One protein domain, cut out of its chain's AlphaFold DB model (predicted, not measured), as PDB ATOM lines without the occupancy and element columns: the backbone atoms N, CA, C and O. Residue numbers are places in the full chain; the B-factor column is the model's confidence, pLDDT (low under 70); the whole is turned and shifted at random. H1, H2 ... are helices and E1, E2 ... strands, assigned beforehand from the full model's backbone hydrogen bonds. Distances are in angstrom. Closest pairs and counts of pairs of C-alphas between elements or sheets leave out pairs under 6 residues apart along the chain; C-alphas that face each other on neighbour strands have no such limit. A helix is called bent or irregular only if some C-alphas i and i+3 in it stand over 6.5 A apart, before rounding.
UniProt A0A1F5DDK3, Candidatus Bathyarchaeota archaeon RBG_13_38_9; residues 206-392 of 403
ATOM      1  N   LEU A 206      15.567 107.922  58.005       97.19
ATOM      2  CA  LEU A 206      15.601 106.812  57.059       97.19
ATOM      3  C   LEU A 206      15.226 107.211  55.626       97.19
ATOM      4  O   LEU A 206      15.443 106.408  54.726       97.19
ATOM      5  N   MET A 207      14.701 108.418  55.384       97.00
ATOM      6  CA  MET A 207      14.397 108.895  54.029       97.00
ATOM      7  C   MET A 207      15.646 108.862  53.138       97.00
ATOM      8  O   MET A 207      15.581 108.404  52.007       97.00
ATOM      9  N   VAL A 208      16.794 109.276  53.678       95.44
ATOM     10  CA  VAL A 208      18.082 109.332  52.959       95.44
ATOM     11  C   VAL A 208      18.791 107.975  52.871       95.44
ATOM     12  O   VAL A 208      19.829 107.827  52.236       95.44
ATOM     13  N   ARG A 209      18.218 106.957  53.516       97.56
ATOM     14  CA  ARG A 209      18.668 105.558  53.481       97.56
ATOM     15  C   ARG A 209      17.708 104.667  52.691       97.56
ATOM     16  O   ARG A 209      17.967 103.480  52.522       97.56
ATOM     17  N   CYS A 210      16.596 105.234  52.231       97.00
ATOM     18  CA  CYS A 210      15.637 104.629  51.325       97.00
ATOM     19  C   CYS A 210      15.875 105.259  49.951       97.00
ATOM     20  O   CYS A 210      15.260 106.271  49.609       97.00
ATOM     21  N   VAL A 211      16.841 104.702  49.225       95.69
ATOM     22  CA  VAL A 211      17.315 105.242  47.943       95.69
ATOM     23  C   VAL A 211      16.189 105.174  46.914       95.69
ATOM     24  O   VAL A 211      15.360 104.271  46.993       95.69
ATOM     25  N   GLY A 212      16.107 106.122  45.983       92.81
ATOM     26  CA  GLY A 212      15.021 106.143  44.994       92.81
ATOM     27  C   GLY A 212      13.631 106.372  45.622       92.81
ATOM     28  O   GLY A 212      13.540 107.091  46.629       92.81
ATOM     29  N   PRO A 213      12.552 105.795  45.046       94.00
ATOM     30  CA  PRO A 213      11.188 105.983  45.532       94.00
ATOM     31  C   PRO A 213      10.968 105.415  46.938       94.00
ATOM     32  O   PRO A 213      11.389 104.304  47.282       94.00
ATOM     33  N   VAL A 214      10.221 106.155  47.758       95.25
ATOM     34  CA  VAL A 214       9.851 105.720  49.109       95.25
ATOM     35  C   VAL A 214       8.475 105.060  49.099       95.25
ATOM     36  O   VAL A 214       7.469 105.693  48.796       95.25
ATOM     37  N   SER A 215       8.402 103.805  49.548       96.12
ATOM     38  CA  SER A 215       7.136 103.117  49.827       96.12
ATOM     39  C   SER A 215       7.071 102.631  51.274       96.12
ATOM     40  O   SER A 215       8.095 102.359  51.908       96.12
ATOM     41  N   GLN A 216       5.856 102.463  51.810       96.19
ATOM     42  CA  GLN A 216       5.668 101.934  53.167       96.19
ATOM     43  C   GLN A 216       6.285 100.534  53.315       96.19
ATOM     44  O   GLN A 216       6.881 100.220  54.346       96.19
ATOM     45  N   GLY A 217       6.181  99.708  52.267       96.88
ATOM     46  CA  GLY A 217       6.770  98.373  52.228       96.88
ATOM     47  C   GLY A 217       8.295  98.407  52.314       96.88
ATOM     48  O   GLY A 217       8.859  97.713  53.161       96.88
ATOM     49  N   LYS A 218       8.949  99.239  51.491       97.81
ATOM     50  CA  LYS A 218      10.411  99.419  51.474       97.81
ATOM     51  C   LYS A 218      10.924  99.966  52.808       97.81
ATOM     52  O   LYS A 218      11.817  99.384  53.425       97.81
ATOM     53  N   LEU A 219      10.278 101.013  53.325       98.00
ATOM     54  CA  LEU A 219      10.641 101.650  54.594       98.00
ATOM     55  C   LEU A 219      10.514 100.697  55.794       98.00
ATOM     56  O   LEU A 219      11.332 100.744  56.714       98.00
ATOM     57  N   GLN A 220       9.521  99.802  55.799       98.12
ATOM     58  CA  GLN A 220       9.392  98.797  56.853       98.12
ATOM     59  C   GLN A 220      10.570  97.813  56.852       98.12
ATOM     60  O   GLN A 220      11.101  97.515  57.923       98.12
ATOM     61  N   GLN A 221      11.012  97.347  55.678       98.50
ATOM     62  CA  GLN A 221      12.196  96.484  55.580       98.50
ATOM     63  C   GLN A 221      13.453  97.214  56.064       98.50
ATOM     64  O   GLN A 221      14.235  96.645  56.825       98.50
ATOM     65  N   LEU A 222      13.611  98.489  55.695       98.62
ATOM     66  CA  LEU A 222      14.728  99.327  56.132       98.62
ATOM     67  C   LEU A 222      14.780  99.490  57.655       98.62
ATOM     68  O   LEU A 222      15.852  99.392  58.253       98.62
ATOM     69  N   LYS A 223      13.628  99.703  58.304       98.56
ATOM     70  CA  LYS A 223      13.534  99.783  59.772       98.56
ATOM     71  C   LYS A 223      13.983  98.486  60.445       98.56
ATOM     72  O   LYS A 223      14.723  98.545  61.425       98.56
ATOM     73  N   ILE A 224      13.555  97.334  59.921       98.62
ATOM     74  CA  ILE A 224      13.938  96.013  60.442       98.62
ATOM     75  C   ILE A 224      15.441  95.776  60.236       98.62
ATOM     76  O   ILE A 224      16.139  95.422  61.184       98.62
ATOM     77  N   ALA A 225      15.961  96.039  59.034       98.69
ATOM     78  CA  ALA A 225      17.384  95.894  58.732       98.69
ATOM     79  C   ALA A 225      18.251  96.807  59.617       98.69
ATOM     80  O   ALA A 225      19.242  96.349  60.185       98.69
ATOM     81  N   THR A 226      17.840  98.065  59.810       98.19
ATOM     82  CA  THR A 226      18.523  99.016  60.704       98.19
ATOM     83  C   THR A 226      18.565  98.489  62.138       98.19
ATOM     84  O   THR A 226      19.629  98.487  62.747       98.19
ATOM     85  N   GLU A 227      17.445  97.982  62.668       97.88
ATOM     86  CA  GLU A 227      17.385  97.397  64.016       97.88
ATOM     87  C   GLU A 227      18.352  96.205  64.169       97.88
ATOM     88  O   GLU A 227      19.035  96.077  65.189       97.88
ATOM     89  N   ILE A 228      18.438  95.339  63.156       98.44
ATOM     90  CA  ILE A 228      19.334  94.174  63.157       98.44
ATOM     91  C   ILE A 228      20.799  94.610  63.128       98.44
ATOM     92  O   ILE A 228      21.595  94.117  63.933       98.44
ATOM     93  N   ILE A 229      21.165  95.526  62.231       98.19
ATOM     94  CA  ILE A 229      22.532  96.050  62.127       98.19
ATOM     95  C   ILE A 229      22.925  96.735  63.431       98.19
ATOM     96  O   ILE A 229      23.984  96.438  63.982       98.19
ATOM     97  N   GLU A 230      22.051  97.577  63.988       95.50
ATOM     98  CA  GLU A 230      22.363  98.286  65.221       95.50
ATOM     99  C   GLU A 230      22.584  97.330  66.398       95.50
ATOM    100  O   GLU A 230      23.533  97.503  67.161       95.50
ATOM    101  N   LYS A 231      21.771  96.275  66.522       95.75
ATOM    102  CA  LYS A 231      21.941  95.240  67.557       95.75
ATOM    103  C   LYS A 231      23.201  94.404  67.359       95.75
ATOM    104  O   LYS A 231      23.816  93.979  68.333       95.75
ATOM    105  N   THR A 232      23.566  94.112  66.115       96.50
ATOM    106  CA  THR A 232      24.668  93.191  65.812       96.50
ATOM    107  C   THR A 232      26.030  93.872  65.808       96.50
ATOM    108  O   THR A 232      26.994  93.222  66.212       96.50
ATOM    109  N   LEU A 233      26.124  95.140  65.398       95.38
ATOM    110  CA  LEU A 233      27.392  95.860  65.223       95.38
ATOM    111  C   LEU A 233      27.722  96.864  66.338       95.38
ATOM    112  O   LEU A 233      28.815  97.421  66.321       95.38
ATOM    113  N   LYS A 234      26.843  97.056  67.335       90.38
ATOM    114  CA  LYS A 234      26.998  98.057  68.413       90.38
ATOM    115  C   LYS A 234      28.394  98.148  69.039       90.38
ATOM    116  O   LYS A 234      28.877  99.242  69.288       90.38
ATOM    117  N   ASN A 235      29.025  97.005  69.299       88.31
ATOM    118  CA  ASN A 235      30.312  96.928  69.997       88.31
ATOM    119  C   ASN A 235      31.465  96.543  69.058       88.31
ATOM    120  O   ASN A 235      32.489  96.053  69.517       88.31
ATOM    121  N   TYR A 236      31.282  96.698  67.746       89.88
ATOM    122  CA  TYR A 236      32.269  96.266  66.756       89.88
ATOM    123  C   TYR A 236      33.299  97.362  66.420       89.88
ATOM    124  O   TYR A 236      34.211  97.119  65.646       89.88
ATOM    125  N   GLY A 237      33.178  98.563  67.006       87.25
ATOM    126  CA  GLY A 237      34.129  99.673  66.817       87.25
ATOM    127  C   GLY A 237      33.738 100.690  65.737       87.25
ATOM    128  O   GLY A 237      34.462 101.658  65.513       87.25
ATOM    129  N   ALA A 238      32.581 100.514  65.090       88.44
ATOM    130  CA  ALA A 238      32.029 101.509  64.171       88.44
ATOM    131  C   ALA A 238      31.483 102.721  64.943       88.44
ATOM    132  O   ALA A 238      30.764 102.567  65.931       88.44
ATOM    133  N   GLN A 239      31.759 103.930  64.452       89.19
ATOM    134  CA  GLN A 239      31.158 105.158  64.986       89.19
ATOM    135  C   GLN A 239      29.771 105.418  64.391       89.19
ATOM    136  O   GLN A 239      28.886 105.927  65.080       89.19
ATOM    137  N   GLN A 240      29.573 105.048  63.123       93.19
ATOM    138  CA  GLN A 240      28.258 105.004  62.489       93.19
ATOM    139  C   GLN A 240      28.066 103.672  61.778       93.19
ATOM    140  O   GLN A 240      28.951 103.198  61.067       93.19
ATOM    141  N   TYR A 241      26.900 103.067  61.978       96.12
ATOM    142  CA  TYR A 241      26.531 101.787  61.390       96.12
ATOM    143  C   TYR A 241      25.018 101.705  61.198       96.12
ATOM    144  O   TYR A 241      24.242 101.917  62.135       96.12
ATOM    145  N   PHE A 242      24.588 101.424  59.971       97.56
ATOM    146  CA  PHE A 242      23.184 101.476  59.577       97.56
ATOM    147  C   PHE A 242      22.888 100.645  58.327       97.56
ATOM    148  O   PHE A 242      23.796 100.166  57.647       97.56
ATOM    149  N   ALA A 243      21.594 100.479  58.039       98.38
ATOM    150  CA  ALA A 243      21.120  99.935  56.775       98.38
ATOM    151  C   ALA A 243      20.819 101.068  55.790       98.38
ATOM    152  O   ALA A 243      20.258 102.090  56.195       98.38
ATOM    153  N   ALA A 244      21.102 100.841  54.513       98.38
ATOM    154  CA  ALA A 244      20.376 101.449  53.402       98.38
ATOM    155  C   ALA A 244      19.574 100.364  52.664       98.38
ATOM    156  O   ALA A 244      19.813  99.168  52.856       98.38
ATOM    157  N   ILE A 245      18.585 100.763  51.870       98.12
ATOM    158  CA  ILE A 245      17.795  99.842  51.051       98.12
ATOM    159  C   ILE A 245      17.585 100.422  49.652       98.12
ATOM    160  O   ILE A 245      17.285 101.611  49.500       98.12
ATOM    161  N   ILE A 246      17.726  99.554  48.660       96.88
ATOM    162  CA  ILE A 246      17.662  99.844  47.225       96.88
ATOM    163  C   ILE A 246      16.707  98.847  46.549       96.88
ATOM    164  O   ILE A 246      16.315  97.848  47.165       96.88
ATOM    165  N   GLU A 247      16.298  99.126  45.317       95.12
ATOM    166  CA  GLU A 247      15.678  98.140  44.430       95.12
ATOM    167  C   GLU A 247      16.706  97.046  44.080       95.12
ATOM    168  O   GLU A 247      17.887  97.334  43.899       95.12
ATOM    169  N   ASP A 248      16.285  95.777  44.016       91.50
ATOM    170  CA  ASP A 248      17.172  94.654  43.646       91.50
ATOM    171  C   ASP A 248      17.082  94.328  42.150       91.50
ATOM    172  O   ASP A 248      16.756  93.208  41.754       91.50
ATOM    173  N   ASN A 249      17.344  95.343  41.329       83.94
ATOM    174  CA  ASN A 249      17.339  95.259  39.873       83.94
ATOM    175  C   ASN A 249      18.744  95.613  39.352       83.94
ATOM    176  O   ASN A 249      19.064  96.793  39.195       83.94
ATOM    177  N   PRO A 250      19.639  94.635  39.142       75.12
ATOM    178  CA  PRO A 250      20.892  94.905  38.447       75.12
ATOM    179  C   PRO A 250      20.615  95.187  36.962       75.12
ATOM    180  O   PRO A 250      19.755  94.542  36.360       75.12
ATOM    181  N   TYR A 251      21.349  96.128  36.368       76.69
ATOM    182  CA  TYR A 251      21.355  96.324  34.921       76.69
ATOM    183  C   TYR A 251      22.011  95.123  34.241       76.69
ATOM    184  O   TYR A 251      23.149  94.762  34.548       76.69
ATOM    185  N   GLU A 252      21.301  94.524  33.292       64.62
ATOM    186  CA  GLU A 252      21.840  93.487  32.418       64.62
ATOM    187  C   GLU A 252      22.478  94.149  31.182       64.62
ATOM    188  O   GLU A 252      21.905  95.069  30.598       64.62
ATOM    189  N   GLY A 253      23.680  93.708  30.795       60.25
ATOM    190  CA  GLY A 253      24.331  94.122  29.542       60.25
ATOM    191  C   GLY A 253      25.120  95.439  29.559       60.25
ATOM    192  O   GLY A 253      25.573  95.863  28.498       60.25
ATOM    193  N   MET A 254      25.318  96.089  30.712       68.12
ATOM    194  CA  MET A 254      26.280  97.200  30.803       68.12
ATOM    195  C   MET A 254      27.723  96.693  30.887       68.12
ATOM    196  O   MET A 254      28.002  95.664  31.501       68.12
ATOM    197  N   GLU A 255      28.649  97.453  30.300       70.94
ATOM    198  CA  GLU A 255      30.069  97.119  30.280       70.94
ATOM    199  C   GLU A 255      30.701  97.291  31.671       70.94
ATOM    200  O   GLU A 255      30.877  98.400  32.175       70.94
ATOM    201  N   THR A 256      31.060  96.172  32.299       82.88
ATOM    202  CA  THR A 256      31.769  96.129  33.591       82.88
ATOM    203  C   THR A 256      33.247  95.769  33.441       82.88
ATOM    204  O   THR A 256      33.942  95.610  34.444       82.88
ATOM    205  N   TYR A 257      33.740  95.660  32.200       81.56
ATOM    206  CA  TYR A 257      35.041  95.077  31.870       81.56
ATOM    207  C   TYR A 257      36.210  95.731  32.619       81.56
ATOM    208  O   TYR A 257      37.014  95.011  33.204       81.56
ATOM    209  N   GLY A 258      36.274  97.069  32.667       88.25
ATOM    210  CA  GLY A 258      37.352  97.794  33.356       88.25
ATOM    211  C   GLY A 258      37.463  97.420  34.838       88.25
ATOM    212  O   GLY A 258      38.482  96.888  35.271       88.25
ATOM    213  N   LEU A 259      36.374  97.592  35.595       91.50
ATOM    214  CA  LEU A 259      36.359  97.294  37.027       91.50
ATOM    215  C   LEU A 259      36.555  95.796  37.306       91.50
ATOM    216  O   LEU A 259      37.260  95.444  38.249       91.50
ATOM    217  N   SER A 260      35.956  94.915  36.499       92.06
ATOM    218  CA  SER A 260      36.152  93.465  36.623       92.06
ATOM    219  C   SER A 260      37.620  93.086  36.439       92.06
ATOM    220  O   SER A 260      38.158  92.339  37.253       92.06
ATOM    221  N   LYS A 261      38.290  93.645  35.424       91.94
ATOM    222  CA  LYS A 261      39.714  93.416  35.166       91.94
ATOM    223  C   LYS A 261      40.581  93.903  36.327       91.94
ATOM    224  O   LYS A 261      41.376  93.125  36.850       91.94
ATOM    225  N   ASP A 262      40.381  95.141  36.777       93.81
ATOM    226  CA  ASP A 262      41.151  95.717  37.887       93.81
ATOM    227  C   ASP A 262      40.988  94.906  39.181       93.81
ATOM    228  O   ASP A 262      41.932  94.758  39.959       93.81
ATOM    229  N   LEU A 263      39.786  94.378  39.431       94.44
ATOM    230  CA  LEU A 263      39.491  93.529  40.583       94.44
ATOM    231  C   LEU A 263      40.131  92.140  40.463       94.44
ATOM    232  O   LEU A 263      40.687  91.661  41.453       94.44
ATOM    233  N   SER A 264      40.082  91.508  39.288       93.56
ATOM    234  CA  SER A 264      40.758  90.229  39.024       93.56
ATOM    235  C   SER A 264      42.269  90.347  39.205       93.56
ATOM    236  O   SER A 264      42.857  89.544  39.929       93.56
ATOM    237  N   GLU A 265      42.892  91.385  38.637       94.38
ATOM    238  CA  GLU A 265      44.324  91.664  38.807       94.38
ATOM    239  C   GLU A 265      44.662  91.959  40.270       94.38
ATOM    240  O   GLU A 265      45.620  91.413  40.823       94.38
ATOM    241  N   LEU A 266      43.844  92.782  40.936       94.75
ATOM    242  CA  LEU A 266      44.050  93.100  42.339       94.75
ATOM    243  C   LEU A 266      43.986  91.844  43.203       94.75
ATOM    244  O   LEU A 266      44.804  91.694  44.106       94.75
ATOM    245  N   LEU A 267      43.006  90.971  43.008       94.44
ATOM    246  CA  LEU A 267      42.775  89.824  43.885       94.44
ATOM    247  C   LEU A 267      43.523  88.564  43.445       94.44
ATOM    248  O   LEU A 267      43.579  87.625  44.234       94.44
ATOM    249  N   ASN A 268      44.147  88.576  42.264       93.12
ATOM    250  CA  ASN A 268      44.727  87.400  41.617       93.12
ATOM    251  C   ASN A 268      43.685  86.275  41.485       93.12
ATOM    252  O   ASN A 268      43.905  85.155  41.948       93.12
ATOM    253  N   LEU A 269      42.524  86.624  40.920       90.62
ATOM    254  CA  LEU A 269      41.387  85.725  40.715       90.62
ATOM    255  C   LEU A 269      41.060  85.584  39.231       90.62
ATOM    256  O   LEU A 269      41.074  86.569  38.487       90.62
ATOM    257  N   GLU A 270      40.682  84.370  38.844       86.25
ATOM    258  CA  GLU A 270      40.150  84.073  37.518       86.25
ATOM    259  C   GLU A 270      38.804  84.777  37.294       86.25
ATOM    260  O   GLU A 270      38.052  85.052  38.234       86.25
ATOM    261  N   SER A 271      38.465  85.047  36.031       76.00
ATOM    262  CA  SER A 271      37.221  85.750  35.676       76.00
ATOM    263  C   SER A 271      35.947  84.994  36.065       76.00
ATOM    264  O   SER A 271      34.883  85.595  36.143       76.00
ATOM    265  N   GLU A 272      36.030  83.684  36.299       85.38
ATOM    266  CA  GLU A 272      34.892  82.853  36.721       85.38
ATOM    267  C   GLU A 272      34.584  82.995  38.223       85.38
ATOM    268  O   GLU A 272      33.453  82.766  38.656       85.38
ATOM    269  N   ASP A 273      35.572  83.414  39.021       90.88
ATOM    270  CA  ASP A 273      35.453  83.539  40.475       90.88
ATOM    271  C   ASP A 273      34.948  84.908  40.938       90.88
ATOM    272  O   ASP A 273      34.615  85.083  42.115       90.88
ATOM    273  N   LEU A 274      34.861  85.870  40.020       92.62
ATOM    274  CA  LEU A 274      34.486  87.254  40.269       92.62
ATOM    275  C   LEU A 274      33.426  87.705  39.262       92.62
ATOM    276  O   LEU A 274      33.608  87.604  38.055       92.62
ATOM    277  N   ASN A 275      32.358  88.320  39.761       92.19
ATOM    278  CA  ASN A 275      31.369  88.988  38.929       92.19
ATOM    279  C   ASN A 275      31.101  90.411  39.425       92.19
ATOM    280  O   ASN A 275      30.941  90.648  40.626       92.19
ATOM    281  N   VAL A 276      30.977  91.346  38.484       92.75
ATOM    282  CA  VAL A 276      30.598  92.737  38.745       92.75
ATOM    283  C   VAL A 276      29.263  93.023  38.074       92.75
ATOM    284  O   VAL A 276      29.072  92.751  36.892       92.75
ATOM    285  N   SER A 277      28.342  93.607  38.833       91.69
ATOM    286  CA  SER A 277      27.030  94.049  38.357       91.69
ATOM    287  C   SER A 277      26.841  95.536  38.625       91.69
ATOM    288  O   SER A 277      27.298  96.046  39.647       91.69
ATOM    289  N   ILE A 278      26.147  96.237  37.733       91.75
ATOM    290  CA  ILE A 278      25.763  97.636  37.952       91.75
ATOM    291  C   ILE A 278      24.352  97.655  38.527       91.75
ATOM    292  O   ILE A 278      23.456  96.997  38.005       91.75
ATOM    293  N   LEU A 279      24.146  98.388  39.615       91.81
ATOM    294  CA  LEU A 279      22.841  98.498  40.262       91.81
ATOM    295  C   LEU A 279      22.035  99.649  39.650       91.81
ATOM    296  O   LEU A 279      22.601 100.695  39.337       91.81
ATOM    297  N   GLU A 280      20.716  99.468  39.520       89.81
ATOM    298  CA  GLU A 280      19.811 100.475  38.940       89.81
ATOM    299  C   GLU A 280      19.857 101.811  39.689       89.81
ATOM    300  O   GLU A 280      19.855 102.890  39.096       89.81
ATOM    301  N   ASN A 281      19.905 101.751  41.018       90.94
ATOM    302  CA  ASN A 281      19.931 102.957  41.823       90.94
ATOM    303  C   ASN A 281      21.305 103.635  41.782       90.94
ATOM    304  O   ASN A 281      22.348 102.999  41.944       90.94
ATOM    305  N   MET A 282      21.290 104.961  41.689       91.31
ATOM    306  CA  MET A 282      22.462 105.791  41.946       91.31
ATOM    307  C   MET A 282      22.612 106.071  43.441       91.31
ATOM    308  O   MET A 282      21.664 105.933  44.216       91.31
ATOM    309  N   ALA A 283      23.807 106.490  43.843       92.75
ATOM    310  CA  ALA A 283      24.056 106.995  45.183       92.75
ATOM    311  C   ALA A 283      24.906 108.259  45.139       92.75
ATOM    312  O   ALA A 283      25.548 108.583  44.139       92.75
ATOM    313  N   THR A 284      24.923 108.972  46.257       90.75
ATOM    314  CA  THR A 284      25.677 110.214  46.369       90.75
ATOM    315  C   THR A 284      27.142 109.995  46.720       90.75
ATOM    316  O   THR A 284      27.504 109.086  47.478       90.75
ATOM    317  N   GLY A 285      27.973 110.871  46.161       89.62
ATOM    318  CA  GLY A 285      29.408 110.976  46.385       89.62
ATOM    319  C   GLY A 285      29.873 112.420  46.526       89.62
ATOM    320  O   GLY A 285      29.071 113.357  46.469       89.62
ATOM    321  N   VAL A 286      31.175 112.580  46.747       86.38
ATOM    322  CA  VAL A 286      31.857 113.870  46.867       86.38
ATOM    323  C   VAL A 286      33.144 113.844  46.054       86.38
ATOM    324  O   VAL A 286      34.015 113.009  46.300       86.38
ATOM    325  N   VAL A 287      33.275 114.809  45.147       81.25
ATOM    326  CA  VAL A 287      34.493 115.090  44.376       81.25
ATOM    327  C   VAL A 287      34.786 116.577  44.523       81.25
ATOM    328  O   VAL A 287      33.897 117.388  44.287       81.25
ATOM    329  N   GLU A 288      35.997 116.932  44.966       78.62
ATOM    330  CA  GLU A 288      36.407 118.335  45.184       78.62
ATOM    331  C   GLU A 288      35.372 119.147  45.991       78.62
ATOM    332  O   GLU A 288      34.962 120.236  45.602       78.62
ATOM    333  N   GLU A 289      34.879 118.564  47.091       75.62
ATOM    334  CA  GLU A 289      33.833 119.132  47.968       75.62
ATOM    335  C   GLU A 289      32.449 119.331  47.320       75.62
ATOM    336  O   GLU A 289      31.488 119.691  48.002       75.62
ATOM    337  N   LYS A 290      32.293 119.011  46.034       79.56
ATOM    338  CA  LYS A 290      31.009 119.041  45.333       79.56
ATOM    339  C   LYS A 290      30.306 117.700  45.433       79.56
ATOM    340  O   LYS A 290      30.902 116.633  45.284       79.56
ATOM    341  N   ARG A 291      28.996 117.765  45.660       82.69
ATOM    342  CA  ARG A 291      28.124 116.595  45.676       82.69
ATOM    343  C   ARG A 291      27.883 116.104  44.251       82.69
ATOM    344  O   ARG A 291      27.470 116.889  43.403       82.69
ATOM    345  N   ILE A 292      28.080 114.811  44.026       87.94
ATOM    346  CA  ILE A 292      27.781 114.145  42.754       87.94
ATOM    347  C   ILE A 292      26.879 112.927  42.975       87.94
ATOM    348  O   ILE A 292      26.768 112.429  44.100       87.94
ATOM    349  N   TYR A 293      26.251 112.451  41.902       89.00
ATOM    350  CA  TYR A 293      25.519 111.185  41.855       89.00
ATOM    351  C   TYR A 293      26.249 110.251  40.895       89.00
ATOM    352  O   TYR A 293      26.665 110.687  39.824       89.00
ATOM    353  N   GLY A 294      26.420 108.991  41.283       89.81
ATOM    354  CA  GLY A 294      27.115 108.004  40.463       89.81
ATOM    355  C   GLY A 294      26.577 106.596  40.665       89.81
ATOM    356  O   GLY A 294      25.759 106.342  41.559       89.81
ATOM    357  N   GLN A 295      27.037 105.683  39.813       92.38
ATOM    358  CA  GLN A 295      26.580 104.298  39.810       92.38
ATOM    359  C   GLN A 295      27.140 103.525  41.006       92.38
ATOM    360  O   GLN A 295      28.211 103.829  41.541       92.38
ATOM    361  N   MET A 296      26.416 102.490  41.422       94.62
ATOM    362  CA  MET A 296      26.897 101.533  42.410       94.62
ATOM    363  C   MET A 296      27.223 100.212  41.720       94.62
ATOM    364  O   MET A 296      26.395  99.691  40.972       94.62
ATOM    365  N   ALA A 297      28.401  99.663  42.002       95.06
ATOM    366  CA  ALA A 297      28.799  98.342  41.534       95.06
ATOM    367  C   ALA A 297      28.609  97.304  42.647       95.06
ATOM    368  O   ALA A 297      29.141  97.462  43.748       95.06
ATOM    369  N   GLY A 298      27.862  96.242  42.359       95.44
ATOM    370  CA  GLY A 298      27.797  95.032  43.172       95.44
ATOM    371  C   GLY A 298      28.903  94.060  42.767       95.44
ATOM    372  O   GLY A 298      28.984  93.691  41.598       95.44
ATOM    373  N   ILE A 299      29.724  93.646  43.727       95.69
ATOM    374  CA  ILE A 299      30.812  92.681  43.563       95.69
ATOM    375  C   ILE A 299      30.372  91.369  44.204       95.69
ATOM    376  O   ILE A 299      30.064  91.335  45.399       95.69
ATOM    377  N   THR A 300      30.374  90.298  43.425       94.38
ATOM    378  CA  THR A 300      30.024  88.952  43.878       94.38
ATOM    379  C   THR A 300      31.168  88.013  43.561       94.38
ATOM    380  O   THR A 300      31.882  88.193  42.577       94.38
ATOM    381  N   PHE A 301      31.323  86.998  44.399       94.44
ATOM    382  CA  PHE A 301      32.354  86.000  44.226       94.44
ATOM    383  C   PHE A 301      31.789  84.587  44.249       94.44
ATOM    384  O   PHE A 301      30.738  84.341  44.856       94.44
ATOM    385  N   SER A 302      32.505  83.661  43.617       92.25
ATOM    386  CA  SER A 302      32.164  82.245  43.663       92.25
ATOM    387  C   SER A 302      32.304  81.684  45.091       92.25
ATOM    388  O   SER A 302      33.004  82.241  45.948       92.25
ATOM    389  N   PRO A 303      31.662  80.542  45.392       88.25
ATOM    390  CA  PRO A 303      31.841  79.867  46.673       88.25
ATOM    391  C   PRO A 303      33.288  79.444  46.975       88.25
ATOM    392  O   PRO A 303      33.589  79.210  48.148       88.25
ATOM    393  N   ALA A 304      34.162  79.341  45.963       89.62
ATOM    394  CA  ALA A 304      35.534  78.855  46.112       89.62
ATOM    395  C   ALA A 304      36.380  79.769  47.008       89.62
ATOM    396  O   ALA A 304      37.155  79.290  47.831       89.62
ATOM    397  N   ILE A 305      36.156  81.083  46.951       89.69
ATOM    398  CA  ILE A 305      36.982  82.051  47.683       89.69
ATOM    399  C   ILE A 305      36.510  82.313  49.123       89.69
ATOM    400  O   ILE A 305      37.008  83.207  49.813       89.69
ATOM    401  N   LYS A 306      35.504  81.570  49.599       86.88
ATOM    402  CA  LYS A 306      34.814  81.837  50.869       86.88
ATOM    403  C   LYS A 306      35.756  81.875  52.079       86.88
ATOM    404  O   LYS A 306      35.497  82.628  53.021       86.88
ATOM    405  N   GLU A 307      36.809  81.063  52.077       89.88
ATOM    406  CA  GLU A 307      37.796  81.001  53.165       89.88
ATOM    407  C   GLU A 307      38.742  82.210  53.178       89.88
ATOM    408  O   GLU A 307      39.280  82.576  54.222       89.88
ATOM    409  N   GLU A 308      38.872  82.899  52.046       93.12
ATOM    410  CA  GLU A 308      39.756  84.051  51.867       93.12
ATOM    411  C   GLU A 308      39.035  85.393  52.018       93.12
ATOM    412  O   GLU A 308      39.671  86.450  51.992       93.12
ATOM    413  N   MET A 309      37.718  85.374  52.249       94.88
ATOM    414  CA  MET A 309      36.879  86.574  52.279       94.88
ATOM    415  C   MET A 309      37.363  87.648  53.250       94.88
ATOM    416  O   MET A 309      37.241  88.832  52.952       94.88
ATOM    417  N   ASP A 310      37.937  87.269  54.392       96.62
ATOM    418  CA  ASP A 310      38.501  88.241  55.333       96.62
ATOM    419  C   ASP A 310      39.680  89.012  54.716       96.62
ATOM    420  O   ASP A 310      39.755  90.235  54.849       96.62
ATOM    421  N   LYS A 311      40.568  88.325  53.986       96.06
ATOM    422  CA  LYS A 311      41.688  88.957  53.269       96.06
ATOM    423  C   LYS A 311      41.178  89.812  52.112       96.06
ATOM    424  O   LYS A 311      41.625  90.950  51.959       96.06
ATOM    425  N   VAL A 312      40.210  89.297  51.352       95.81
ATOM    426  CA  VAL A 312      39.576  90.004  50.229       95.81
ATOM    427  C   VAL A 312      38.937  91.307  50.705       95.81
ATOM    428  O   VAL A 312      39.234  92.360  50.151       95.81
ATOM    429  N   ILE A 313      38.145  91.287  51.783       96.75
ATOM    430  CA  ILE A 313      37.522  92.494  52.354       96.75
ATOM    431  C   ILE A 313      38.578  93.538  52.719       96.75
ATOM    432  O   ILE A 313      38.421  94.714  52.394       96.75
ATOM    433  N   VAL A 314      39.662  93.129  53.387       96.88
ATOM    434  CA  VAL A 314      40.730  94.056  53.783       96.88
ATOM    435  C   VAL A 314      41.395  94.689  52.561       96.88
ATOM    436  O   VAL A 314      41.611  95.902  52.566       96.88
ATOM    437  N   LYS A 315      41.691  93.891  51.529       96.94
ATOM    438  CA  LYS A 315      42.332  94.352  50.292       96.94
ATOM    439  C   LYS A 315      41.417  95.279  49.492       96.94
ATOM    440  O   LYS A 315      41.845  96.355  49.089       96.94
ATOM    441  N   LEU A 316      40.142  94.917  49.354       96.75
ATOM    442  CA  LEU A 316      39.149  95.744  48.675       96.75
ATOM    443  C   LEU A 316      38.939  97.085  49.377       96.75
ATOM    444  O   LEU A 316      38.925  98.106  48.705       96.75
ATOM    445  N   ILE A 317      38.819  97.113  50.710       96.38
ATOM    446  CA  ILE A 317      38.690  98.381  51.450       96.38
ATOM    447  C   ILE A 317      39.928  99.263  51.235       96.38
ATOM    448  O   ILE A 317      39.780 100.467  51.045       96.38
ATOM    449  N   ALA A 318      41.132  98.679  51.260       96.00
ATOM    450  CA  ALA A 318      42.378  99.425  51.081       96.00
ATOM    451  C   ALA A 318      42.483 100.073  49.689       96.00
ATOM    452  O   ALA A 318      42.923 101.214  49.579       96.00
ATOM    453  N   GLU A 319      42.024  99.377  48.650       96.56
ATOM    454  CA  GLU A 319      42.155  99.809  47.253       96.56
ATOM    455  C   GLU A 319      40.896 100.480  46.690       96.56
ATOM    456  O   GLU A 319      40.914 100.986  45.569       96.56
ATOM    457  N   CYS A 320      39.795 100.534  47.448       95.38
ATOM    458  CA  CYS A 320      38.502 100.990  46.938       95.38
ATOM    459  C   CYS A 320      38.550 102.414  46.366       95.38
ATOM    460  O   CYS A 320      37.999 102.653  45.295       95.38
ATOM    461  N   SER A 321      39.236 103.355  47.026       92.69
ATOM    462  CA  SER A 321      39.390 104.720  46.497       92.69
ATOM    463  C   SER A 321      40.086 104.745  45.139       92.69
ATOM    464  O   SER A 321      39.687 105.528  44.280       92.69
ATOM    465  N   ARG A 322      41.115 103.909  44.949       94.38
ATOM    466  CA  ARG A 322      41.844 103.810  43.683       94.38
ATOM    467  C   ARG A 322      40.954 103.189  42.611       94.38
ATOM    468  O   ARG A 322      40.763 103.806  41.575       94.38
ATOM    469  N   LEU A 323      40.320 102.053  42.910       93.81
ATOM    470  CA  LEU A 323      39.403 101.366  41.992       93.81
ATOM    471  C   LEU A 323      38.281 102.286  41.496       93.81
ATOM    472  O   LEU A 323      37.976 102.304  40.309       93.81
ATOM    473  N   VAL A 324      37.685 103.075  42.393       92.00
ATOM    474  CA  VAL A 324      36.639 104.038  42.024       92.00
ATOM    475  C   VAL A 324      37.199 105.204  41.204       92.00
ATOM    476  O   VAL A 324      36.548 105.659  40.269       92.00
ATOM    477  N   LYS A 325      38.403 105.692  41.522       90.25
ATOM    478  CA  LYS A 325      39.052 106.765  40.757       90.25
ATOM    479  C   LYS A 325      39.380 106.323  39.328       90.25
ATOM    480  O   LYS A 325      39.144 107.091  38.399       90.25
ATOM    481  N   ASP A 326      39.899 105.110  39.174       90.62
ATOM    482  CA  ASP A 326      40.286 104.538  37.883       90.62
ATOM    483  C   ASP A 326      39.045 104.169  37.044       90.62
ATOM    484  O   ASP A 326      39.090 104.187  35.817       90.62
ATOM    485  N   ASN A 327      37.901 103.937  37.701       86.50
ATOM    486  CA  ASN A 327      36.615 103.626  37.076       86.50
ATOM    487  C   ASN A 327      35.554 104.691  37.413       86.50
ATOM    488  O   ASN A 327      34.580 104.422  38.123       86.50
ATOM    489  N   SER A 328      35.724 105.902  36.873       79.19
ATOM    490  CA  SER A 328      34.997 107.124  37.266       79.19
ATOM    491  C   SER A 328      33.463 107.095  37.160       79.19
ATOM    492  O   SER A 328      32.803 108.011  37.644       79.19
ATOM    493  N   ASN A 329      32.878 106.074  36.530       83.94
ATOM    494  CA  ASN A 329      31.424 105.887  36.452       83.94
ATOM    495  C   ASN A 329      30.819 105.437  37.793       83.94
ATOM    496  O   ASN A 329      29.650 105.713  38.090       83.94
ATOM    497  N   TYR A 330      31.615 104.750  38.613       89.88
ATOM    498  CA  TYR A 330      31.180 104.236  39.902       89.88
ATOM    499  C   TYR A 330      31.454 105.246  41.006       89.88
ATOM    500  O   TYR A 330      32.424 105.993  40.978       89.88
ATOM    501  N   ILE A 331      30.601 105.243  42.024       92.50
ATOM    502  CA  ILE A 331      30.804 106.031  43.242       92.50
ATOM    503  C   ILE A 331      30.749 105.182  44.504       92.50
ATOM    504  O   ILE A 331      31.150 105.649  45.569       92.50
ATOM    505  N   ARG A 332      30.260 103.938  44.394       95.38
ATOM    506  CA  ARG A 332      30.292 102.941  45.467       95.38
ATOM    507  C   ARG A 332      30.571 101.543  44.943       95.38
ATOM    508  O   ARG A 332      29.990 101.133  43.942       95.38
ATOM    509  N   LEU A 333      31.380 100.808  45.699       97.00
ATOM    510  CA  LEU A 333      31.604  99.375  45.546       97.00
ATOM    511  C   LEU A 333      30.937  98.633  46.710       97.00
ATOM    512  O   LEU A 333      31.203  98.901  47.887       97.00
ATOM    513  N   LEU A 334      30.048  97.705  46.375       97.94
ATOM    514  CA  LEU A 334      29.215  96.966  47.312       97.94
ATOM    515  C   LEU A 334      29.531  95.475  47.215       97.94
ATOM    516  O   LEU A 334      29.274  94.849  46.196       97.94
ATOM    517  N   LEU A 335      30.042  94.885  48.290       97.88
ATOM    518  CA  LEU A 335      30.307  93.452  48.354       97.88
ATOM    519  C   LEU A 335      29.024  92.679  48.652       97.88
ATOM    520  O   LEU A 335      28.408  92.900  49.697       97.88
ATOM    521  N   GLU A 336      28.635  91.742  47.796       97.25
ATOM    522  CA  GLU A 336      27.540  90.825  48.088       97.25
ATOM    523  C   GLU A 336      27.942  89.868  49.216       97.25
ATOM    524  O   GLU A 336      28.880  89.085  49.108       97.25
ATOM    525  N   ILE A 337      27.209  89.926  50.327       97.62
ATOM    526  CA  ILE A 337      27.432  89.032  51.469       97.62
ATOM    527  C   ILE A 337      26.506  87.826  51.396       97.62
ATOM    528  O   ILE A 337      26.854  86.730  51.837       97.62
ATOM    529  N   LYS A 338      25.270  88.047  50.940       95.94
ATOM    530  CA  LYS A 338      24.255  87.001  50.889       95.94
ATOM    531  C   LYS A 338      23.164  87.329  49.886       95.94
ATOM    532  O   LYS A 338      22.575  88.404  49.967       95.94
ATOM    533  N   ARG A 339      22.814  86.348  49.062       94.69
ATOM    534  CA  ARG A 339      21.669  86.361  48.151       94.69
ATOM    535  C   ARG A 339      20.833  85.099  48.351       94.69
ATOM    536  O   ARG A 339      21.359  84.056  48.739       94.69
ATOM    537  N   ILE A 340      19.524  85.203  48.147       95.19
ATOM    538  CA  ILE A 340      18.623  84.047  48.032       95.19
ATOM    539  C   ILE A 340      18.196  83.872  46.573       95.19
ATOM    540  O   ILE A 340      18.090  84.853  45.844       95.19
ATOM    541  N   GLU A 341      17.872  82.644  46.177       90.25
ATOM    542  CA  GLU A 341      17.454  82.328  44.802       90.25
ATOM    543  C   GLU A 341      16.160  83.042  44.396       90.25
ATOM    544  O   GLU A 341      16.045  83.589  43.300       90.25
ATOM    545  N   LYS A 342      15.170  83.083  45.297       90.94
ATOM    546  CA  LYS A 342      13.900  83.756  45.029       90.94
ATOM    547  C   LYS A 342      14.098  85.271  45.011       90.94
ATOM    548  O   LYS A 342      14.158  85.895  46.077       90.94
ATOM    549  N   ARG A 343      14.111  85.861  43.810       88.56
ATOM    550  CA  ARG A 343      14.135  87.318  43.622       88.56
ATOM    551  C   ARG A 343      13.000  87.983  44.407       88.56
ATOM    552  O   ARG A 343      11.853  87.527  44.418       88.56
ATOM    553  N   LYS A 344      13.348  89.063  45.096       94.69
ATOM    554  CA  LYS A 344      12.450  89.933  45.856       94.69
ATOM    555  C   LYS A 344      12.739  91.377  45.432       94.69
ATOM    556  O   LYS A 344      13.765  91.623  44.816       94.69
ATOM    557  N   PRO A 345      11.859  92.341  45.741       95.69
ATOM    558  CA  PRO A 345      11.999  93.683  45.178       95.69
ATOM    559  C   PRO A 345      13.186  94.494  45.719       95.69
ATOM    560  O   PRO A 345      13.489  95.532  45.143       95.69
ATOM    561  N   TYR A 346      13.815  94.097  46.835       97.81
ATOM    562  CA  TYR A 346      14.787  94.950  47.522       97.81
ATOM    563  C   TYR A 346      16.091  94.249  47.888       97.81
ATOM    564  O   TYR A 346      16.104  93.079  48.282       97.81
ATOM    565  N   ALA A 347      17.169  95.031  47.879       97.81
ATOM    566  CA  ALA A 347      18.438  94.671  48.488       97.81
ATOM    567  C   ALA A 347      18.751  95.613  49.656       97.81
ATOM    568  O   ALA A 347      18.502  96.820  49.598       97.81
ATOM    569  N   ALA A 348      19.275  95.054  50.744       98.50
ATOM    570  CA  ALA A 348      19.724  95.817  51.903       98.50
ATOM    571  C   ALA A 348      21.240  96.012  51.843       98.50
ATOM    572  O   ALA A 348      21.973  95.106  51.463       98.50
ATOM    573  N   ILE A 349      21.722  97.169  52.277       98.75
ATOM    574  CA  ILE A 349      23.148  97.491  52.294       98.75
ATOM    575  C   ILE A 349      23.554  97.764  53.735       98.75
ATOM    576  O   ILE A 349      22.960  98.609  54.407       98.75
ATOM    577  N   ILE A 350      24.563  97.048  54.217       98.75
ATOM    578  CA  ILE A 350      25.198  97.292  55.507       98.75
ATOM    579  C   ILE A 350      26.276  98.356  55.298       98.75
ATOM    580  O   ILE A 350      27.249  98.134  54.581       98.75
ATOM    581  N   ARG A 351      26.133  99.497  55.973       98.12
ATOM    582  CA  ARG A 351      27.154 100.546  56.034       98.12
ATOM    583  C   ARG A 351      27.691 100.620  57.454       98.12
ATOM    584  O   ARG A 351      26.907 100.785  58.382       98.12
ATOM    585  N   ALA A 352      29.004 100.499  57.632       97.19
ATOM    586  CA  ALA A 352      29.659 100.633  58.931       97.19
ATOM    587  C   ALA A 352      31.007 101.328  58.753       97.19
ATOM    588  O   ALA A 352      31.860 100.811  58.034       97.19
ATOM    589  N   ILE A 353      31.175 102.486  59.390       95.31
ATOM    590  CA  ILE A 353      32.314 103.377  59.169       95.31
ATOM    591  C   ILE A 353      32.960 103.854  60.472       95.31
ATOM    592  O   ILE A 353      32.317 103.963  61.525       95.31
ATOM    593  N   HIS A 354      34.238 104.192  60.350       91.44
ATOM    594  CA  HIS A 354      35.020 104.976  61.296       91.44
ATOM    595  C   HIS A 354      35.386 106.320  60.648       91.44
ATOM    596  O   HIS A 354      35.709 106.367  59.464       91.44
ATOM    597  N   THR A 355      35.309 107.415  61.392       82.50
ATOM    598  CA  THR A 355      35.643 108.775  60.962       82.50
ATOM    599  C   THR A 355      36.597 109.429  61.955       82.50
ATOM    600  O   THR A 355      36.344 109.490  63.160       82.50
ATOM    601  N   ASP A 356      37.691 109.975  61.433       65.94
ATOM    602  CA  ASP A 356      38.668 110.674  62.262       65.94
ATOM    603  C   ASP A 356      38.285 112.149  62.463       65.94
ATOM    604  O   ASP A 356      38.585 112.719  63.513       65.94
ATOM    605  N   LYS A 357      37.615 112.788  61.481       60.88
ATOM    606  CA  LYS A 357      37.329 114.246  61.476       60.88
ATOM    607  C   LYS A 357      36.100 114.695  60.653       60.88
ATOM    608  O   LYS A 357      36.123 115.793  60.110       60.88
ATOM    609  N   PHE A 358      35.041 113.889  60.512       58.41
ATOM    610  CA  PHE A 358      33.816 114.153  59.705       58.41
ATOM    611  C   PHE A 358      34.011 114.341  58.182       58.41
ATOM    612  O   PHE A 358      33.105 114.026  57.400       58.41
ATOM    613  N   LEU A 359      35.171 114.832  57.744       73.75
ATOM    614  CA  LEU A 359      35.539 115.042  56.344       73.75
ATOM    615  C   LEU A 359      35.832 113.720  55.641       73.75
ATOM    616  O   LEU A 359      35.363 113.511  54.527       73.75
ATOM    617  N   THR A 360      36.513 112.803  56.328       86.88
ATOM    618  CA  THR A 360      36.837 111.472  55.816       86.88
ATOM    619  C   THR A 360      36.197 110.373  56.653       86.88
ATOM    620  O   THR A 360      35.932 110.541  57.850       86.88
ATOM    621  N   ALA A 361      35.920 109.239  56.016       92.19
ATOM    622  CA  ALA A 361      35.443 108.044  56.698       92.19
ATOM    623  C   ALA A 361      35.952 106.783  56.001       92.19
ATOM    624  O   ALA A 361      35.948 106.708  54.775       92.19
ATOM    625  N   GLN A 362      36.335 105.788  56.791       95.06
ATOM    626  CA  GLN A 362      36.797 104.488  56.325       95.06
ATOM    627  C   GLN A 362      35.764 103.411  56.671       95.06
ATOM    628  O   GLN A 362      35.251 103.409  57.798       95.06
ATOM    629  N   PRO A 363      35.437 102.492  55.747       96.44
ATOM    630  CA  PRO A 363      34.663 101.305  56.075       96.44
ATOM    631  C   PRO A 363      35.397 100.462  57.112       96.44
ATOM    632  O   PRO A 363      36.623 100.341  57.115       96.44
ATOM    633  N   LEU A 364      34.632  99.868  58.017       95.56
ATOM    634  CA  LEU A 364      35.190  99.021  59.053       95.56
ATOM    635  C   LEU A 364      35.568  97.641  58.499       95.56
ATOM    636  O   LEU A 364      34.795  96.999  57.801       95.56
ATOM    637  N   LYS A 365      36.727  97.116  58.882       95.25
ATOM    638  CA  LYS A 365      37.131  95.748  58.524       95.25
ATOM    639  C   LYS A 365      36.343  94.739  59.370       95.25
ATOM    640  O   LYS A 365      36.787  94.336  60.443       95.25
ATOM    641  N   ILE A 366      35.132  94.395  58.931       95.94
ATOM    642  CA  ILE A 366      34.259  93.422  59.602       95.94
ATOM    643  C   ILE A 366      34.521  92.032  59.036       95.94
ATOM    644  O   ILE A 366      34.416  91.832  57.831       95.94
ATOM    645  N   ASN A 367      34.799  91.065  59.914       95.69
ATOM    646  CA  ASN A 367      35.041  89.699  59.467       95.69
ATOM    647  C   ASN A 367      33.804  89.065  58.801       95.69
ATOM    648  O   ASN A 367      32.649  89.324  59.174       95.69
ATOM    649  N   TRP A 368      34.058  88.185  57.843       96.38
ATOM    650  CA  TRP A 368      33.082  87.508  57.003       96.38
ATOM    651  C   TRP A 368      32.041  86.759  57.825       96.38
ATOM    652  O   TRP A 368      30.838  86.890  57.588       96.38
ATOM    653  N   LYS A 369      32.472  86.032  58.865       96.12
ATOM    654  CA  LYS A 369      31.565  85.313  59.773       96.12
ATOM    655  C   LYS A 369      30.526  86.260  60.378       96.12
ATOM    656  O   LYS A 369      29.335  85.932  60.432       96.12
ATOM    657  N   LYS A 370      30.948  87.448  60.818       97.31
ATOM    658  CA  LYS A 370      30.062  88.453  61.405       97.31
ATOM    659  C   LYS A 370      29.128  89.064  60.366       97.31
ATOM    660  O   LYS A 370      27.923  89.132  60.649       97.31
ATOM    661  N   LEU A 371      29.640  89.459  59.200       97.56
ATOM    662  CA  LEU A 371      28.826  89.976  58.094       97.56
ATOM    663  C   LEU A 371      27.763  88.953  57.683       97.56
ATOM    664  O   LEU A 371      26.574  89.246  57.768       97.56
ATOM    665  N   ASN A 372      28.162  87.715  57.389       97.31
ATOM    666  CA  ASN A 372      27.253  86.644  56.982       97.31
ATOM    667  C   ASN A 372      26.193  86.326  58.054       97.31
ATOM    668  O   ASN A 372      25.012  86.148  57.740       97.31
ATOM    669  N   SER A 373      26.566  86.311  59.342       98.06
ATOM    670  CA  SER A 373      25.594  86.115  60.432       98.06
ATOM    671  C   SER A 373      24.566  87.253  60.524       98.06
ATOM    672  O   SER A 373      23.394  87.012  60.822       98.06
ATOM    673  N   THR A 374      24.985  88.489  60.238       98.44
ATOM    674  CA  THR A 374      24.125  89.680  60.237       98.44
ATOM    675  C   THR A 374      23.199  89.660  59.023       98.44
ATOM    676  O   THR A 374      21.982  89.758  59.188       98.44
ATOM    677  N   SER A 375      23.740  89.401  57.831       98.50
ATOM    678  CA  SER A 375      22.986  89.248  56.582       98.50
ATOM    679  C   SER A 375      21.964  88.117  56.657       98.50
ATOM    680  O   SER A 375      20.828  88.277  56.222       98.50
ATOM    681  N   SER A 376      22.299  87.001  57.310       98.44
ATOM    682  CA  SER A 376      21.354  85.897  57.538       98.44
ATOM    683  C   SER A 376      20.149  86.317  58.386       98.44
ATOM    684  O   SER A 376      19.023  85.910  58.102       98.44
ATOM    685  N   LYS A 377      20.356  87.159  59.407       98.62
ATOM    686  CA  LYS A 377      19.254  87.711  60.210       98.62
ATOM    687  C   LYS A 377      18.398  88.678  59.396       98.62
ATOM    688  O   LYS A 377      17.177  88.631  59.535       98.62
ATOM    689  N   ILE A 378      19.022  89.506  58.553       98.62
ATOM    690  CA  ILE A 378      18.317  90.422  57.644       98.62
ATOM    691  C   ILE A 378      17.434  89.621  56.687       98.62
ATOM    692  O   ILE A 378      16.228  89.826  56.696       98.62
ATOM    693  N   ILE A 379      17.978  88.648  55.953       98.12
ATOM    694  CA  ILE A 379      17.204  87.802  55.025       98.12
ATOM    695  C   ILE A 379      16.035  87.093  55.726       98.12
ATOM    696  O   ILE A 379      14.939  87.009  55.172       98.12
ATOM    697  N   LYS A 380      16.246  86.607  56.957       97.88
ATOM    698  CA  LYS A 380      15.208  85.909  57.728       97.88
ATOM    699  C   LYS A 380      14.050  86.825  58.147       97.88
ATOM    700  O   LYS A 380      12.912  86.370  58.179       97.88
ATOM    701  N   GLN A 381      14.324  88.077  58.518       98.25
ATOM    702  CA  GLN A 381      13.315  88.986  59.088       98.25
ATOM    703  C   GLN A 381      12.758  89.995  58.077       98.25
ATOM    704  O   GLN A 381      11.612  90.426  58.203       98.25
ATOM    705  N   CYS A 382      13.542  90.365  57.068       97.88
ATOM    706  CA  CYS A 382      13.134  91.248  55.989       97.88
ATOM    707  C   CYS A 382      12.551  90.421  54.836       97.88
ATOM    708  O   CYS A 382      13.237  90.036  53.887       97.88
ATOM    709  N   THR A 383      11.252  90.139  54.911       96.88
ATOM    710  CA  THR A 383      10.553  89.245  53.975       96.88
ATOM    711  C   THR A 383      10.600  89.699  52.517       96.88
ATOM    712  O   THR A 383      10.471  88.850  51.640       96.88
ATOM    713  N   LYS A 384      10.851  90.987  52.243       97.81
ATOM    714  CA  LYS A 384      10.975  91.540  50.881       97.81
ATOM    715  C   LYS A 384      12.418  91.834  50.442       97.81
ATOM    716  O   LYS A 384      12.594  92.473  49.413       97.81
ATOM    717  N   VAL A 385      13.424  91.380  51.196       98.06
ATOM    718  CA  VAL A 385      14.845  91.521  50.833       98.06
ATOM    719  C   VAL A 385      15.401  90.200  50.299       98.06
ATOM    720  O   VAL A 385      15.240  89.165  50.960       98.06
ATOM    721  N   SER A 386      16.020  90.230  49.114       96.12
ATOM    722  CA  SER A 386      16.686  89.079  48.468       96.12
ATOM    723  C   SER A 386      18.197  89.103  48.622       96.12
ATOM    724  O   SER A 386      18.795  88.045  48.818       96.12
ATOM    725  N   THR A 387      18.788  90.295  48.599       97.38
ATOM    726  CA  THR A 387      20.242  90.466  48.598       97.38
ATOM    727  C   THR A 387      20.682  91.372  49.744       97.38
ATOM    728  O   THR A 387      19.992  92.328  50.109       97.38
ATOM    729  N   VAL A 388      21.817  91.050  50.361       98.56
ATOM    730  CA  VAL A 388      22.465  91.878  51.379       98.56
ATOM    731  C   VAL A 388      23.893  92.174  50.954       98.56
ATOM    732  O   VAL A 388      24.711  91.258  50.847       98.56
ATOM    733  N   TYR A 389      24.188  93.457  50.791       98.56
ATOM    734  CA  TYR A 389      25.511  93.969  50.471       98.56
ATOM    735  C   TYR A 389      26.213  94.560  51.700       98.56
ATOM    736  O   TYR A 389      25.569  94.943  52.681       98.56
ATOM    737  N   TYR A 390      27.533  94.693  51.623       98.69
ATOM    738  CA  TYR A 390      28.363  95.487  52.521       98.69
ATOM    739  C   TYR A 390      29.078  96.586  51.727       98.69
ATOM    740  O   TYR A 390      29.705  96.301  50.712       98.69
ATOM    741  N   ASP A 391      28.969  97.842  52.164       98.56
ATOM    742  CA  ASP A 391      29.587  98.974  51.462       98.56
ATOM    743  C   ASP A 391      31.064  99.135  51.836       98.56
ATOM    744  O   ASP A 391      31.389  99.459  52.984       98.56
ATOM    745  N   LEU A 392      31.929  98.970  50.836       98.00
ATOM    746  CA  LEU A 392      33.386  99.019  50.937       98.00
ATOM    747  C   LEU A 392      33.963 100.420  50.697       98.00
ATOM    748  O   LEU A 392      35.177 100.597  50.733       98.00
TER     749      LEU A 392
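AT A GLANCE: This is residues 206 to 392 of the 403 residues of a protein of Candidatus Bathyarchaeota archaeon RBG_13_38_9 (UniProt A0A1F5DDK3). One strongly twisted six-stranded sheet is folded back on itself at E4 into two leaves, E1 E5 E6 and E3 E2, that face each other. H2 packs on E1 and E5 with the short H1 on the same face, H6 packs on E6, and H5 and H3 pack on the face opposite H2. The printed part has 187 residues with six named helices and six named strands, in the order H1 H2 E1 H3 E2 E3 H4 H5 E4 E5 H6 E6; the class is mixed, helices and strands. The mixed sheet has the order E1 E5 E6 E4 E3 E2. The whole is compact, with a radius of gyration of the C-alphas of 15.6 A, and spans 40 by 39 by 34 A.

HOW THE PARTS SIT: H1, residues 206 to 209, touches H2, residues 216 to 233; their closest C-alphas, Leu 206 and Leu 219, are 7.6 A apart. H2 lies over E1, residues 240 to 247, and E5, residues 346 to 354, at a height over the sheet of 8.2 A. These strands are antiparallel, with N 242 and O 351 2.9 A apart. H3, residues 257 to 267, runs across E2, residues 274 to 287, at 78 degrees on the local plane. E2 forms a hairpin with E3, residues 290 to 301, with N 285 and O 292 2.9 A apart. H4, residues 303 to 307, is not on the sheet. H5, residues 309 to 326, touches H3, the closest C-alphas being Leu 259 and Leu 323, 7.1 A apart. H5 runs along E4, residues 330 to 339, at 10 degrees on the local plane. E4 is parallel to E3, with N 299 and O 334 2.8 A apart. H6, residues 368 to 381, touches H2, with the closest C-alphas, Ala 225 and Ile 378, 5.7 A apart. E6, residues 385 to 391, is parallel to E5, N 350 and O 389 2.8 A apart, and antiparallel to E4, N 335 and O 390 2.8 A apart. E3, H4 H5, E4 and E5, H6, E6 are strand-helix-strand units, parallel neighbour strands joined through helices, with right-handed crossovers. Every O i to N i+4 pair is within hydrogen-bond range in H2, H3 and H6, 12 of 14 in H5 and 0 of 1 in H4, where 1 of 2 O i to N i+3 pairs is; H1 is too short for an O i to N i+4 pair.

IN THESE COORDINATES: H1 begins at C-alpha 206 (15.601, 106.812, 57.059). H2 is 25.6 A long, E3 33.1 A and E2 28.1 A, with E2 bending by 94 degrees at residue 281. H4 and H5 are irregular, with C-alphas 304 and 307 7.7 A apart and 318 and 321 7.6 A apart. E6 ends at C-alpha 391 (29.587, 98.974, 51.462).

THE WHOLE: The C-alphas of Gln 216 and Asn 268, the two farthest apart, are 43.2 A apart. The printed part has no cut, and the link from E5 to H6, 13 residues, is long. Residues 252 to 254 and 356 to 358 have pLDDT under 70.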